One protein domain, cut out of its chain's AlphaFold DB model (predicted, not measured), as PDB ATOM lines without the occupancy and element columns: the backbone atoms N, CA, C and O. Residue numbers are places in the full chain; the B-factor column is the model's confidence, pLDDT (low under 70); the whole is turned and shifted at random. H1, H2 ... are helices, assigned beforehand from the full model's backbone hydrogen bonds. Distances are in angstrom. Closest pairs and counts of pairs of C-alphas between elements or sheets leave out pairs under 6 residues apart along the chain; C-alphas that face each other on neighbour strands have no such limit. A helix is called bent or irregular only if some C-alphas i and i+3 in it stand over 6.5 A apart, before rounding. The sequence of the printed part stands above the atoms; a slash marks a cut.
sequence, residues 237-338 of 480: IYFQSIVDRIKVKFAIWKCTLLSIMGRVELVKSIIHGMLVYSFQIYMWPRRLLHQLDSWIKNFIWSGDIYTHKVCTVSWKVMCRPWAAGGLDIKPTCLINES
ATOM      1  N   ILE A 237      90.395 185.964  49.861       91.81
ATOM      2  CA  ILE A 237      89.609 185.081  48.987       91.81
ATOM      3  C   ILE A 237      90.002 183.601  49.099       91.81
ATOM      4  O   ILE A 237      89.139 182.738  48.991       91.81
ATOM      5  N   TYR A 238      91.273 183.288  49.380       92.69
ATOM      6  CA  TYR A 238      91.730 181.898  49.500       92.69
ATOM      7  C   TYR A 238      91.136 181.185  50.721       92.69
ATOM      8  O   TYR A 238      90.992 179.966  50.718       92.69
ATOM      9  N   PHE A 239      90.750 181.943  51.747       93.50
ATOM     10  CA  PHE A 239      90.173 181.421  52.984       93.50
ATOM     11  C   PHE A 239      88.640 181.469  52.993       93.50
ATOM     12  O   PHE A 239      88.013 181.027  53.958       93.50
ATOM     13  N   GLN A 240      88.022 181.973  51.919       92.25
ATOM     14  CA  GLN A 240      86.584 182.222  51.874       92.25
ATOM     15  C   GLN A 240      85.770 180.940  52.067       92.25
ATOM     16  O   GLN A 240      84.808 180.943  52.823       92.25
ATOM     17  N   SER A 241      86.201 179.811  51.502       91.19
ATOM     18  CA  SER A 241      85.493 178.539  51.689       91.19
ATOM     19  C   SER A 241      85.556 178.013  53.132       91.19
ATOM     20  O   SER A 241      84.631 177.340  53.584       91.19
ATOM     21  N   ILE A 242      86.614 178.319  53.897       93.12
ATOM     22  CA  ILE A 242      86.673 178.005  55.336       93.12
ATOM     23  C   ILE A 242      85.651 178.869  56.072       93.12
ATOM     24  O   ILE A 242      84.866 178.357  56.871       93.12
ATOM     25  N   VAL A 243      85.621 180.161  55.751       93.62
ATOM     26  CA  VAL A 243      84.667 181.117  56.311       93.62
ATOM     27  C   VAL A 243      83.222 180.735  55.990       93.62
ATOM     28  O   VAL A 243      82.367 180.782  56.870       93.62
ATOM     29  N   ASP A 244      82.935 180.296  54.770       93.00
ATOM     30  CA  ASP A 244      81.585 179.905  54.375       93.00
ATOM     31  C   ASP A 244      81.147 178.617  55.078       93.00
ATOM     32  O   ASP A 244      80.011 178.531  55.541       93.00
ATOM     33  N   ARG A 245      82.059 177.657  55.296       91.81
ATOM     34  CA  ARG A 245      81.780 176.491  56.153       91.81
ATOM     35  C   ARG A 245      81.444 176.901  57.588       91.81
ATOM     36  O   ARG A 245      80.545 176.315  58.185       91.81
ATOM     37  N   ILE A 246      82.129 177.907  58.131       93.44
ATOM     38  CA  ILE A 246      81.833 178.471  59.457       93.44
ATOM     39  C   ILE A 246      80.447 179.137  59.475       93.44
ATOM     40  O   ILE A 246      79.662 178.878  60.386       93.44
ATOM     41  N   LYS A 247      80.091 179.921  58.450       92.88
ATOM     42  CA  LYS A 247      78.746 180.518  58.331       92.88
ATOM     43  C   LYS A 247      77.647 179.464  58.285       92.88
ATOM     44  O   LYS A 247      76.645 179.595  58.980       92.88
ATOM     45  N   VAL A 248      77.853 178.396  57.514       91.44
ATOM     46  CA  VAL A 248      76.912 177.270  57.456       91.44
ATOM     47  C   VAL A 248      76.737 176.639  58.841       91.44
ATOM     48  O   VAL A 248      75.614 176.320  59.220       91.44
ATOM     49  N   LYS A 249      77.807 176.510  59.642       91.06
ATOM     50  CA  LYS A 249      77.694 176.025  61.029       91.06
ATOM     51  C   LYS A 249      76.850 176.948  61.901       91.06
ATOM     52  O   LYS A 249      75.952 176.449  62.574       91.06
ATOM     53  N   PHE A 250      77.077 178.259  61.832       90.88
ATOM     54  CA  PHE A 250      76.251 179.224  62.557       90.88
ATOM     55  C   PHE A 250      74.770 179.133  62.169       90.88
ATOM     56  O   PHE A 250      73.921 179.140  63.053       90.88
ATOM     57  N   ALA A 251      74.462 178.972  60.878       88.81
ATOM     58  CA  ALA A 251      73.087 178.865  60.389       88.81
ATOM     59  C   ALA A 251      72.381 177.560  60.810       88.81
ATOM     60  O   ALA A 251      71.176 177.554  61.047       88.81
ATOM     61  N   ILE A 252      73.116 176.445  60.910       87.56
ATOM     62  CA  ILE A 252      72.559 175.143  61.318       87.56
ATOM     63  C   ILE A 252      72.133 175.153  62.793       87.56
ATOM     64  O   ILE A 252      71.169 174.481  63.173       87.56
ATOM     65  N   TRP A 253      72.856 175.875  63.646       85.69
ATOM     66  CA  TRP A 253      72.583 175.887  65.075       85.69
ATOM     67  C   TRP A 253      71.338 176.715  65.389       85.69
ATOM     68  O   TRP A 253      71.365 177.944  65.407       85.69
ATOM     69  N   LYS A 254      70.236 176.020  65.694       75.06
ATOM     70  CA  LYS A 254      68.988 176.633  66.170       75.06
ATOM     71  C   LYS A 254      69.211 177.294  67.529       75.06
ATOM     72  O   LYS A 254      69.034 176.686  68.581       75.06
ATOM     73  N   CYS A 255      69.585 178.565  67.500       70.94
ATOM     74  CA  CYS A 255      69.968 179.310  68.692       70.94
ATOM     75  C   CYS A 255      68.833 179.560  69.684       70.94
ATOM     76  O   CYS A 255      69.111 179.848  70.846       70.94
ATOM     77  N   THR A 256      67.574 179.417  69.265       68.94
ATOM     78  CA  THR A 256      66.406 179.449  70.160       68.94
ATOM     79  C   THR A 256      66.412 178.312  71.183       68.94
ATOM     80  O   THR A 256      65.791 178.444  72.229       68.94
ATOM     81  N   LEU A 257      67.144 177.225  70.912       81.44
ATOM     82  CA  LEU A 257      67.266 176.057  71.787       81.44
ATOM     83  C   LEU A 257      68.555 176.065  72.625       81.44
ATOM     84  O   LEU A 257      68.820 175.113  73.353       81.44
ATOM     85  N   LEU A 258      69.384 177.108  72.505       86.44
ATOM     86  CA  LEU A 258      70.700 177.176  73.136       86.44
ATOM     87  C   LEU A 258      70.778 178.342  74.115       86.44
ATOM     88  O   LEU A 258      70.513 179.494  73.756       86.44
ATOM     89  N   SER A 259      71.242 178.048  75.331       91.56
ATOM     90  CA  SER A 259      71.651 179.077  76.283       91.56
ATOM     91  C   SER A 259      72.841 179.874  75.736       91.56
ATOM     92  O   SER A 259      73.594 179.395  74.883       91.56
ATOM     93  N   ILE A 260      73.053 181.090  76.250       89.69
ATOM     94  CA  ILE A 260      74.198 181.928  75.851       89.69
ATOM     95  C   ILE A 260      75.516 181.176  76.089       89.69
ATOM     96  O   ILE A 260      76.382 181.181  75.219       89.69
ATOM     97  N   MET A 261      75.650 180.464  77.214       91.56
ATOM     98  CA  MET A 261      76.843 179.650  77.484       91.56
ATOM     99  C   MET A 261      76.981 178.459  76.537       91.56
ATOM    100  O   MET A 261      78.090 178.182  76.093       91.56
ATOM    101  N   GLY A 262      75.878 177.824  76.130       92.56
ATOM    102  CA  GLY A 262      75.918 176.804  75.080       92.56
ATOM    103  C   GLY A 262      76.472 177.350  73.759       92.56
ATOM    104  O   GLY A 262      77.275 176.694  73.102       92.56
ATOM    105  N   ARG A 263      76.121 178.589  73.390       92.06
ATOM    106  CA  ARG A 263      76.666 179.255  72.190       92.06
ATOM    107  C   ARG A 263      78.157 179.561  72.325       92.06
ATOM    108  O   ARG A 263      78.901 179.365  71.367       92.06
ATOM    109  N   VAL A 264      78.593 180.015  73.499       93.38
ATOM    110  CA  VAL A 264      80.017 180.241  73.796       93.38
ATOM    111  C   VAL A 264      80.810 178.944  73.659       93.38
ATOM    112  O   VAL A 264      81.861 178.938  73.020       93.38
ATOM    113  N   GLU A 265      80.286 177.839  74.185       93.31
ATOM    114  CA  GLU A 265      80.951 176.540  74.111       93.31
ATOM    115  C   GLU A 265      81.070 176.031  72.668       93.31
ATOM    116  O   GLU A 265      82.127 175.547  72.268       93.31
ATOM    117  N   LEU A 266      80.041 176.219  71.832       93.56
ATOM    118  CA  LEU A 266      80.109 175.887  70.400       93.56
ATOM    119  C   LEU A 266      81.183 176.698  69.665       93.56
ATOM    120  O   LEU A 266      81.897 176.167  68.813       93.56
ATOM    121  N   VAL A 267      81.331 177.982  69.998       93.81
ATOM    122  CA  VAL A 267      82.392 178.824  69.432       93.81
ATOM    123  C   VAL A 267      83.766 178.290  69.837       93.81
ATOM    124  O   VAL A 267      84.620 178.081  68.973       93.81
ATOM    125  N   LYS A 268      83.970 178.030  71.132       93.06
ATOM    126  CA  LYS A 268      85.254 177.556  71.659       93.06
ATOM    127  C   LYS A 268      85.654 176.192  71.104       93.06
ATOM    128  O   LYS A 268      86.797 176.020  70.694       93.06
ATOM    129  N   SER A 269      84.726 175.241  71.083       91.50
ATOM    130  CA  SER A 269      85.007 173.852  70.711       91.50
ATOM    131  C   SER A 269      85.031 173.631  69.197       91.50
ATOM    132  O   SER A 269      85.890 172.907  68.695       91.50
ATOM    133  N   ILE A 270      84.124 174.267  68.447       93.12
ATOM    134  CA  ILE A 270      83.945 173.991  67.015       93.12
ATOM    135  C   ILE A 270      84.565 175.090  66.161       93.12
ATOM    136  O   ILE A 270      85.393 174.790  65.304       93.12
ATOM    137  N   ILE A 271      84.195 176.358  66.369       93.75
ATOM    138  CA  ILE A 271      84.645 177.445  65.483       93.75
ATOM    139  C   ILE A 271      86.152 177.662  65.601       93.75
ATOM    140  O   ILE A 271      86.843 177.679  64.584       93.75
ATOM    141  N   HIS A 272      86.685 177.761  66.822       93.06
ATOM    142  CA  HIS A 272      88.134 177.850  66.999       93.06
ATOM    143  C   HIS A 272      88.836 176.587  66.483       93.06
ATOM    144  O   HIS A 272      89.829 176.709  65.770       93.06
ATOM    145  N   GLY A 273      88.285 175.392  66.728       92.06
ATOM    146  CA  GLY A 273      88.830 174.134  66.205       92.06
ATOM    147  C   GLY A 273      88.940 174.098  64.674       92.06
ATOM    148  O   GLY A 273      89.951 173.654  64.137       92.06
ATOM    149  N   MET A 274      87.947 174.641  63.958       92.31
ATOM    150  CA  MET A 274      87.976 174.760  62.493       92.31
ATOM    151  C   MET A 274      89.067 175.716  61.985       92.31
ATOM    152  O   MET A 274      89.556 175.538  60.870       92.31
ATOM    153  N   LEU A 275      89.434 176.733  62.773       93.50
ATOM    154  CA  LEU A 275      90.414 177.757  62.394       93.50
ATOM    155  C   LEU A 275      91.858 177.351  62.705       93.50
ATOM    156  O   LEU A 275      92.750 177.657  61.913       93.50
ATOM    157  N   VAL A 276      92.082 176.640  63.818       90.81
ATOM    158  CA  VAL A 276      93.420 176.249  64.314       90.81
ATOM    159  C   VAL A 276      94.279 175.639  63.210       90.81
ATOM    160  O   VAL A 276      95.432 176.027  63.048       90.81
ATOM    161  N   TYR A 277      93.699 174.753  62.403       86.38
ATOM    162  CA  TYR A 277      94.417 174.050  61.346       86.38
ATOM    163  C   TYR A 277      95.046 174.985  60.302       86.38
ATOM    164  O   TYR A 277      96.182 174.793  59.881       86.38
ATOM    165  N   SER A 278      94.323 176.035  59.908       92.88
ATOM    166  CA  SER A 278      94.845 177.030  58.970       92.88
ATOM    167  C   SER A 278      95.746 178.052  59.663       92.88
ATOM    168  O   SER A 278      96.724 178.509  59.070       92.88
ATOM    169  N   PHE A 279      95.444 178.393  60.917       94.88
ATOM    170  CA  PHE A 279      96.195 179.382  61.690       94.88
ATOM    171  C   PHE A 279      97.594 178.914  62.090       94.88
ATOM    172  O   PHE A 279      98.462 179.751  62.282       94.88
ATOM    173  N   GLN A 280      97.826 177.603  62.176       93.06
ATOM    174  CA  GLN A 280      99.157 177.027  62.397       93.06
ATOM    175  C   GLN A 280     100.137 177.283  61.244       93.06
ATOM    176  O   GLN A 280     101.325 177.031  61.398       93.06
ATOM    177  N   ILE A 281      99.648 177.730  60.086       92.94
ATOM    178  CA  ILE A 281     100.418 177.760  58.838       92.94
ATOM    179  C   ILE A 281     100.418 179.162  58.235       92.94
ATOM    180  O   ILE A 281     101.455 179.663  57.804       92.94
ATOM    181  N   TYR A 282      99.251 179.807  58.194       94.81
ATOM    182  CA  TYR A 282      99.078 181.089  57.525       94.81
ATOM    183  C   TYR A 282      98.718 182.198  58.503       94.81
ATOM    184  O   TYR A 282      97.781 182.082  59.297       94.81
ATOM    185  N   MET A 283      99.404 183.328  58.358       94.19
ATOM    186  CA  MET A 283      98.997 184.582  58.976       94.19
ATOM    187  C   MET A 283      97.783 185.132  58.214       94.19
ATOM    188  O   MET A 283      97.890 185.562  57.063       94.19
ATOM    189  N   TRP A 284      96.599 185.068  58.816       94.44
ATOM    190  CA  TRP A 284      95.367 185.480  58.146       94.44
ATOM    191  C   TRP A 284      95.253 187.012  58.066       94.44
ATOM    192  O   TRP A 284      95.688 187.722  58.974       94.44
ATOM    193  N   PRO A 285      94.609 187.566  57.019       94.19
ATOM    194  CA  PRO A 285      94.368 189.003  56.947       94.19
ATOM    195  C   PRO A 285      93.516 189.494  58.129       94.19
ATOM    196  O   PRO A 285      92.389 189.028  58.311       94.19
ATOM    197  N   ARG A 286      93.999 190.505  58.872       93.62
ATOM    198  CA  ARG A 286      93.307 191.081  60.049       93.62
ATOM    199  C   ARG A 286      91.844 191.446  59.778       93.62
ATOM    200  O   ARG A 286      90.985 191.217  60.621       93.62
ATOM    201  N   ARG A 287      91.529 191.947  58.575       95.00
ATOM    202  CA  ARG A 287      90.148 192.270  58.168       95.00
ATOM    203  C   ARG A 287      89.212 191.059  58.247       95.00
ATOM    204  O   ARG A 287      88.082 191.207  58.696       95.00
ATOM    205  N   LEU A 288      89.681 189.882  57.827       94.62
ATOM    206  CA  LEU A 288      88.891 188.650  57.848       94.62
ATOM    207  C   LEU A 288      88.702 188.135  59.280       94.62
ATOM    208  O   LEU A 288      87.616 187.689  59.636       94.62
ATOM    209  N   LEU A 289      89.736 188.260  60.114       95.50
ATOM    210  CA  LEU A 289      89.696 187.889  61.530       95.50
ATOM    211  C   LEU A 289      88.721 188.776  62.317       95.50
ATOM    212  O   LEU A 289      87.836 188.276  63.001       95.50
ATOM    213  N   HIS A 290      88.774 190.097  62.124       94.88
ATOM    214  CA  HIS A 290      87.804 191.013  62.729       94.88
ATOM    215  C   HIS A 290      86.368 190.763  62.254       94.88
ATOM    216  O   HIS A 290      85.422 190.919  63.028       94.88
ATOM    217  N   GLN A 291      86.190 190.353  60.996       94.00
ATOM    218  CA  GLN A 291      84.882 189.961  60.483       94.00
ATOM    219  C   GLN A 291      84.363 188.685  61.169       94.00
ATOM    220  O   GLN A 291      83.196 188.647  61.558       94.00
ATOM    221  N   LEU A 292      85.223 187.682  61.376       95.00
ATOM    222  CA  LEU A 292      84.892 186.475  62.142       95.00
ATOM    223  C   LEU A 292      84.533 186.804  63.594       95.00
ATOM    224  O   LEU A 292      83.493 186.351  64.063       95.00
ATOM    225  N   ASP A 293      85.331 187.627  64.280       94.75
ATOM    226  CA  ASP A 293      85.051 188.063  65.656       94.75
ATOM    227  C   ASP A 293      83.691 188.781  65.755       94.75
ATOM    228  O   ASP A 293      82.934 188.560  66.701       94.75
ATOM    229  N   SER A 294      83.343 189.599  64.755       93.06
ATOM    230  CA  SER A 294      82.038 190.266  64.676       93.06
ATOM    231  C   SER A 294      80.883 189.264  64.569       93.06
ATOM    232  O   SER A 294      79.906 189.361  65.312       93.06
ATOM    233  N   TRP A 295      81.008 188.251  63.707       93.62
ATOM    234  CA  TRP A 295      79.996 187.197  63.590       93.62
ATOM    235  C   TRP A 295      79.899 186.332  64.840       93.62
ATOM    236  O   TRP A 295      78.791 186.038  65.277       93.62
ATOM    237  N   ILE A 296      81.030 185.971  65.450       93.56
ATOM    238  CA  ILE A 296      81.061 185.230  66.715       93.56
ATOM    239  C   ILE A 296      80.319 186.020  67.797       93.56
ATOM    240  O   ILE A 296      79.459 185.478  68.492       93.56
ATOM    241  N   LYS A 297      80.607 187.320  67.913       92.31
ATOM    242  CA  LYS A 297      79.931 188.211  68.854       92.31
ATOM    243  C   LYS A 297      78.423 188.264  68.591       92.31
ATOM    244  O   LYS A 297      77.645 188.076  69.524       92.31
ATOM    245  N   ASN A 298      78.006 188.499  67.346       91.38
ATOM    246  CA  ASN A 298      76.590 188.555  66.978       91.38
ATOM    247  C   ASN A 298      75.874 187.231  67.278       91.38
ATOM    248  O   ASN A 298      74.802 187.246  67.886       91.38
ATOM    249  N   PHE A 299      76.501 186.100  66.953       91.69
ATOM    250  CA  PHE A 299      75.975 184.765  67.220       91.69
ATOM    251  C   PHE A 299      75.742 184.525  68.714       91.69
ATOM    252  O   PHE A 299      74.672 184.064  69.109       91.69
ATOM    253  N   ILE A 300      76.700 184.887  69.571       91.25
ATOM    254  CA  ILE A 300      76.561 184.694  71.020       91.25
ATOM    255  C   ILE A 300      75.350 185.473  71.554       91.25
ATOM    256  O   ILE A 300      74.514 184.901  72.258       91.25
ATOM    257  N   TRP A 301      75.203 186.745  71.176       89.19
ATOM    258  CA  TRP A 301      74.160 187.617  71.728       89.19
ATOM    259  C   TRP A 301      72.778 187.417  71.110       89.19
ATOM    260  O   TRP A 301      71.773 187.385  71.824       89.19
ATOM    261  N   SER A 302      72.706 187.303  69.790       87.00
ATOM    262  CA  SER A 302      71.436 187.287  69.060       87.00
ATOM    263  C   SER A 302      71.025 185.883  68.614       87.00
ATOM    264  O   SER A 302      69.837 185.580  68.585       87.00
ATOM    265  N   GLY A 303      71.993 184.991  68.396       85.12
ATOM    266  CA  GLY A 303      71.762 183.664  67.829       85.12
ATOM    267  C   GLY A 303      71.822 183.626  66.301       85.12
ATOM    268  O   GLY A 303      71.785 182.549  65.721       85.12
ATOM    269  N   ASP A 304      71.954 184.779  65.654       85.31
ATOM    270  CA  ASP A 304      72.235 184.895  64.230       85.31
ATOM    271  C   ASP A 304      73.452 185.813  64.020       85.31
ATOM    272  O   ASP A 304      73.806 186.648  64.853       85.31
ATOM    273  N   ILE A 305      74.172 185.608  62.924       86.75
ATOM    274  CA  ILE A 305      75.385 186.368  62.618       86.75
ATOM    275  C   ILE A 305      75.072 187.740  62.012       86.75
ATOM    276  O   ILE A 305      75.931 188.624  62.070       86.75
ATOM    277  N   TYR A 306      73.872 187.931  61.451       86.44
ATOM    278  CA  TYR A 306      73.458 189.170  60.789       86.44
ATOM    279  C   TYR A 306      72.607 190.072  61.683       86.44
ATOM    280  O   TYR A 306      72.655 191.294  61.536       86.44
ATOM    281  N   THR A 307      71.869 189.512  62.642       83.44
ATOM    282  CA  THR A 307      71.107 190.322  63.594       83.44
ATOM    283  C   THR A 307      71.997 190.958  64.657       83.44
ATOM    284  O   THR A 307      72.654 190.285  65.453       83.44
ATOM    285  N   HIS A 308      71.957 192.285  64.735       76.19
ATOM    286  CA  HIS A 308      72.575 193.021  65.828       76.19
ATOM    287  C   HIS A 308      71.610 193.115  67.013       76.19
ATOM    288  O   HIS A 308      70.536 193.701  66.912       76.19
ATOM    289  N   LYS A 309      72.010 192.555  68.158       74.88
ATOM    290  CA  LYS A 309      71.327 192.740  69.445       74.88
ATOM    291  C   LYS A 309      72.195 193.598  70.363       74.88
ATOM    292  O   LYS A 309      73.424 193.567  70.260       74.88
ATOM    293  N   VAL A 310      71.566 194.346  71.269       74.44
ATOM    294  CA  VAL A 310      72.280 195.120  72.294       74.44
ATOM    295  C   VAL A 310      73.182 194.175  73.089       74.44
ATOM    296  O   VAL A 310      72.713 193.245  73.744       74.44
ATOM    297  N   CYS A 311      74.490 194.394  72.978       75.94
ATOM    298  CA  CYS A 311      75.497 193.636  73.706       75.94
ATOM    299  C   CYS A 311      75.643 194.265  75.090       75.94
ATOM    300  O   CYS A 311      76.157 195.376  75.198       75.94
ATOM    301  N   THR A 312      75.201 193.570  76.136       80.81
ATOM    302  CA  THR A 312      75.297 194.070  77.518       80.81
ATOM    303  C   THR A 312      76.735 194.090  78.032       80.81
ATOM    304  O   THR A 312      77.067 194.886  78.904       80.81
ATOM    305  N   VAL A 313      77.606 193.251  77.463       85.75
ATOM    306  CA  VAL A 313      79.023 193.156  77.824       85.75
ATOM    307  C   VAL A 313      79.895 193.396  76.592       85.75
ATOM    308  O   VAL A 313      79.623 192.894  75.497       85.75
ATOM    309  N   SER A 314      80.964 194.179  76.761       89.19
ATOM    310  CA  SER A 314      81.910 194.461  75.678       89.19
ATOM    311  C   SER A 314      82.710 193.213  75.276       89.19
ATOM    312  O   SER A 314      83.028 192.366  76.110       89.19
ATOM    313  N   TRP A 315      83.114 193.134  74.002       90.81
ATOM    314  CA  TRP A 315      83.921 192.016  73.485       90.81
ATOM    315  C   TRP A 315      85.220 191.822  74.277       90.81
ATOM    316  O   TRP A 315      85.553 190.707  74.661       90.81
ATOM    317  N   LYS A 316      85.902 192.921  74.631       91.50
ATOM    318  CA  LYS A 316      87.132 192.878  75.436       91.50
ATOM    319  C   LYS A 316      86.927 192.213  76.798       91.50
ATOM    320  O   LYS A 316      87.827 191.528  77.262       91.50
ATOM    321  N   VAL A 317      85.773 192.422  77.438       92.06
ATOM    322  CA  VAL A 317      85.450 191.792  78.730       92.06
ATOM    323  C   VAL A 317      85.104 190.317  78.536       92.06
ATOM    324  O   VAL A 317      85.609 189.484  79.281       92.06
ATOM    325  N   MET A 318      84.345 189.972  77.489       91.62
ATOM    326  CA  MET A 318      84.056 188.570  77.147       91.62
ATOM    327  C   MET A 318      85.332 187.753  76.911       91.62
ATOM    328  O   MET A 318      85.381 186.577  77.261       91.62
ATOM    329  N   CYS A 319      86.369 188.372  76.349       93.12
ATOM    330  CA  CYS A 319      87.630 187.704  76.052       93.12
ATOM    331  C   CYS A 319      88.556 187.489  77.255       93.12
ATOM    332  O   CYS A 319      89.579 186.821  77.115       93.12
ATOM    333  N   ARG A 320      88.244 188.056  78.425       93.69
ATOM    334  CA  ARG A 320      89.068 187.860  79.624       93.69
ATOM    335  C   ARG A 320      88.968 186.412  80.124       93.69
ATOM    336  O   ARG A 320      87.930 185.780  79.916       93.69
ATOM    337  N   PRO A 321      90.001 185.903  80.821       92.62
ATOM    338  CA  PRO A 321      89.920 184.621  81.509       92.62
ATOM    339  C   PRO A 321      88.732 184.566  82.471       92.62
ATOM    340  O   PRO A 321      88.310 185.595  83.008       92.62
ATOM    341  N   TRP A 322      88.250 183.355  82.752       89.12
ATOM    342  CA  TRP A 322      87.148 183.134  83.694       89.12
ATOM    343  C   TRP A 322      87.434 183.739  85.075       89.12
ATOM    344  O   TRP A 322      86.597 184.442  85.636       89.12
ATOM    345  N   ALA A 323      88.664 183.568  85.574       93.38
ATOM    346  CA  ALA A 323      89.120 184.136  86.846       93.38
ATOM    347  C   ALA A 323      89.058 185.676  86.898       93.38
ATOM    348  O   ALA A 323      88.957 186.254  87.974       93.38
ATOM    349  N   ALA A 324      89.087 186.347  85.743       93.06
ATOM    350  CA  ALA A 324      88.991 187.801  85.619       93.06
ATOM    351  C   ALA A 324      87.568 188.278  85.248       93.06
ATOM    352  O   ALA A 324      87.399 189.404  84.769       93.06
ATOM    353  N   GLY A 325      86.554 187.418  85.423       89.38
ATOM    354  CA  GLY A 325      85.143 187.723  85.159       89.38
ATOM    355  C   GLY A 325      84.753 187.725  83.677       89.38
ATOM    356  O   GLY A 325      83.727 188.301  83.318       89.38
ATOM    357  N   GLY A 326      85.577 187.136  82.803       92.00
ATOM    358  CA  GLY A 326      85.271 186.981  81.381       92.00
ATOM    359  C   GLY A 326      84.731 185.598  81.020       92.00
ATOM    360  O   GLY A 326      84.570 184.721  81.862       92.00
ATOM    361  N   LEU A 327      84.468 185.399  79.729       92.00
ATOM    362  CA  LEU A 327      83.979 184.132  79.174       92.00
ATOM    363  C   LEU A 327      85.106 183.285  78.581       92.00
ATOM    364  O   LEU A 327      84.837 182.230  78.011       92.00
ATOM    365  N   ASP A 328      86.359 183.734  78.693       91.69
ATOM    366  CA  ASP A 328      87.553 183.054  78.191       91.69
ATOM    367  C   ASP A 328      87.468 182.730  76.682       91.69
ATOM    368  O   ASP A 328      87.896 181.689  76.184       91.69
ATOM    369  N   ILE A 329      86.841 183.628  75.918       92.38
ATOM    370  CA  ILE A 329      86.783 183.537  74.456       92.38
ATOM    371  C   ILE A 329      88.020 184.218  73.887       92.38
ATOM    372  O   ILE A 329      88.176 185.430  73.984       92.38
ATOM    373  N   LYS A 330      88.894 183.456  73.242       92.06
ATOM    374  CA  LYS A 330      90.103 184.020  72.641       92.06
ATOM    375  C   LYS A 330      89.755 184.756  71.333       92.06
ATOM    376  O   LYS A 330      89.147 184.138  70.463       92.06
ATOM    377  N   PRO A 331      90.129 186.041  71.163       94.31
ATOM    378  CA  PRO A 331      89.997 186.742  69.886       94.31
ATOM    379  C   PRO A 331      90.729 185.991  68.775       94.31
ATOM    380  O   PRO A 331      91.870 185.565  68.977       94.31
ATOM    381  N   THR A 332      90.128 185.878  67.589       95.31
ATOM    382  CA  THR A 332      90.728 185.099  66.492       95.31
ATOM    383  C   THR A 332      92.093 185.641  66.061       95.31
ATOM    384  O   THR A 332      92.979 184.848  65.743       95.31
ATOM    385  N   CYS A 333      92.311 186.960  66.144       95.00
ATOM    386  CA  CYS A 333      93.623 187.578  65.919       95.00
ATOM    387  C   CYS A 333      94.708 187.038  66.855       95.00
ATOM    388  O   CYS A 333      95.773 186.658  66.380       95.00
ATOM    389  N   LEU A 334      94.428 186.950  68.158       94.56
ATOM    390  CA  LEU A 334      95.408 186.473  69.137       94.56
ATOM    391  C   LEU A 334      95.691 184.979  68.962       94.56
ATOM    392  O   LEU A 334      96.833 184.551  69.101       94.56
ATOM    393  N   ILE A 335      94.673 184.184  68.607       95.31
ATOM    394  CA  ILE A 335      94.878 182.765  68.282       95.31
ATOM    395  C   ILE A 335      95.810 182.642  67.068       95.31
ATOM    396  O   ILE A 335      96.771 181.879  67.127       95.31
ATOM    397  N   ASN A 336      95.568 183.399  65.990       96.25
ATOM    398  CA  ASN A 336      96.405 183.345  64.791       96.25
ATOM    399  C   ASN A 336      97.849 183.784  65.077       96.25
ATOM    400  O   ASN A 336      98.765 183.030  64.776       96.25
ATOM    401  N   GLU A 337      98.051 184.931  65.730       95.50
ATOM    402  CA  GLU A 337      99.388 185.422  66.098       95.50
ATOM    403  C   GLU A 337     100.139 184.419  66.990       95.50
ATOM    404  O   GLU A 337     101.294 184.099  66.721       95.50
ATOM    405  N   SER A 338      99.477 183.835  67.997       94.88
ATOM    406  CA  SER A 338     100.110 182.846  68.885       94.88
ATOM    407  C   SER A 338     100.531 181.557  68.168       94.88
ATOM    408  O   SER A 338     101.591 181.008  68.458       94.88
TER     409      SER A 338
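What this domain is: This is residues 237 to 338 of the 480 residues of the protein "Reverse transcriptase, putative" of Medicago truncatula (UniProt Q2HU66). Three long helices, H1, H2 and H3, stand side by side in an up-and-down bundle, their centres making a triangle, with H1 and H3 close rather than clearly touching. On the side of H2 and H3 away from H1 lie the short helices H4 and H5 and the long link between them, residues 319 to 331, with H5 packing on residues 272 to 279 of H2 and residues 286 to 293 of H3, while the long link from H3 to H4, residues 303 to 314, runs past H3 from the level of H1 to H4. The printed part has 102 residues with five named helices, H1 to H5 in chain order, and no named strand; the class is all helix. It is compact, with a radius of gyration of the C-alphas of 13.1 A, and rounded, spanning 33 by 31 by 21 A.

How they stand to each other: H1, residues 237 to 252, touches H2, residues 260 to 279, with residues 242 to 246 alone; the closest C-alphas, of Ile 246 and Ile 271, are 6.7 A apart. They form a helical hairpin, running opposite ways at a shallow tilt of 23 degrees. H2, the hub, touches three helices and has a kink of 31 degrees near residue 273. Its residues 260 to 267 alone touch H3, residues 286 to 302, closest at the C-alphas of Arg 263 and Ile 300, 5.6 A apart. H2 and H3 are a second helical hairpin, opposite ways at a shallow tilt of 19 degrees. H1 and H3 run the same way at a shallow tilt of 4 degrees and are close but not clearly touching, the closest C-alphas being those of Phe 250 and Phe 299, 7.2 A apart. H4, residues 315 to 318, touches no helix; it is close to H3 but not clearly touching, with the C-alphas of Lys 297 and Trp 315 closest at 7.2 A. H5, residues 332 to 338, touches residues 272 to 279 of H2 at a steep tilt of 47 degrees, the same way, with the C-alphas of Phe 279 and Asn 336 closest at 5.0 A. It touches residues 286 to 293 of H3 at a steep tilt of 49 degrees, opposite ways, with the C-alphas of Leu 289 and Thr 332 closest at 5.8 A. H1 and H5 are apart. Every O i to N i+4 pair is within hydrogen-bond range in H3 and H5, against 10 of 12 in H1 and 12 of 16 in H2; H4 is too short for such a pair.

Where its parts are: H1 begins at C-alpha 237, (89.609, 185.081, 48.987), and is 23.3 A long; it is irregular, with C-alphas 238 and 241 7.4 A apart. H2 is 26.3 A long and only just irregular, with C-alphas 274 and 277 6.6 A apart. H3 is 24.0 A long and begins at C-alpha 286, (93.307, 191.081, 60.049). H4 has four residues, and H5 ends at C-alpha 338, (100.110, 182.846, 68.885).

The domain as a whole: The two C-alphas farthest apart, of Ile 237 and Ala 323, are 37.9 A apart. The printed part has no cut. The links from H3 to H4, residues 303 to 314, and from H4 to H5, residues 319 to 331, are long; the other two are short. The mean pLDDT of the printed part is 90.6, and residue 256 alone is under 70.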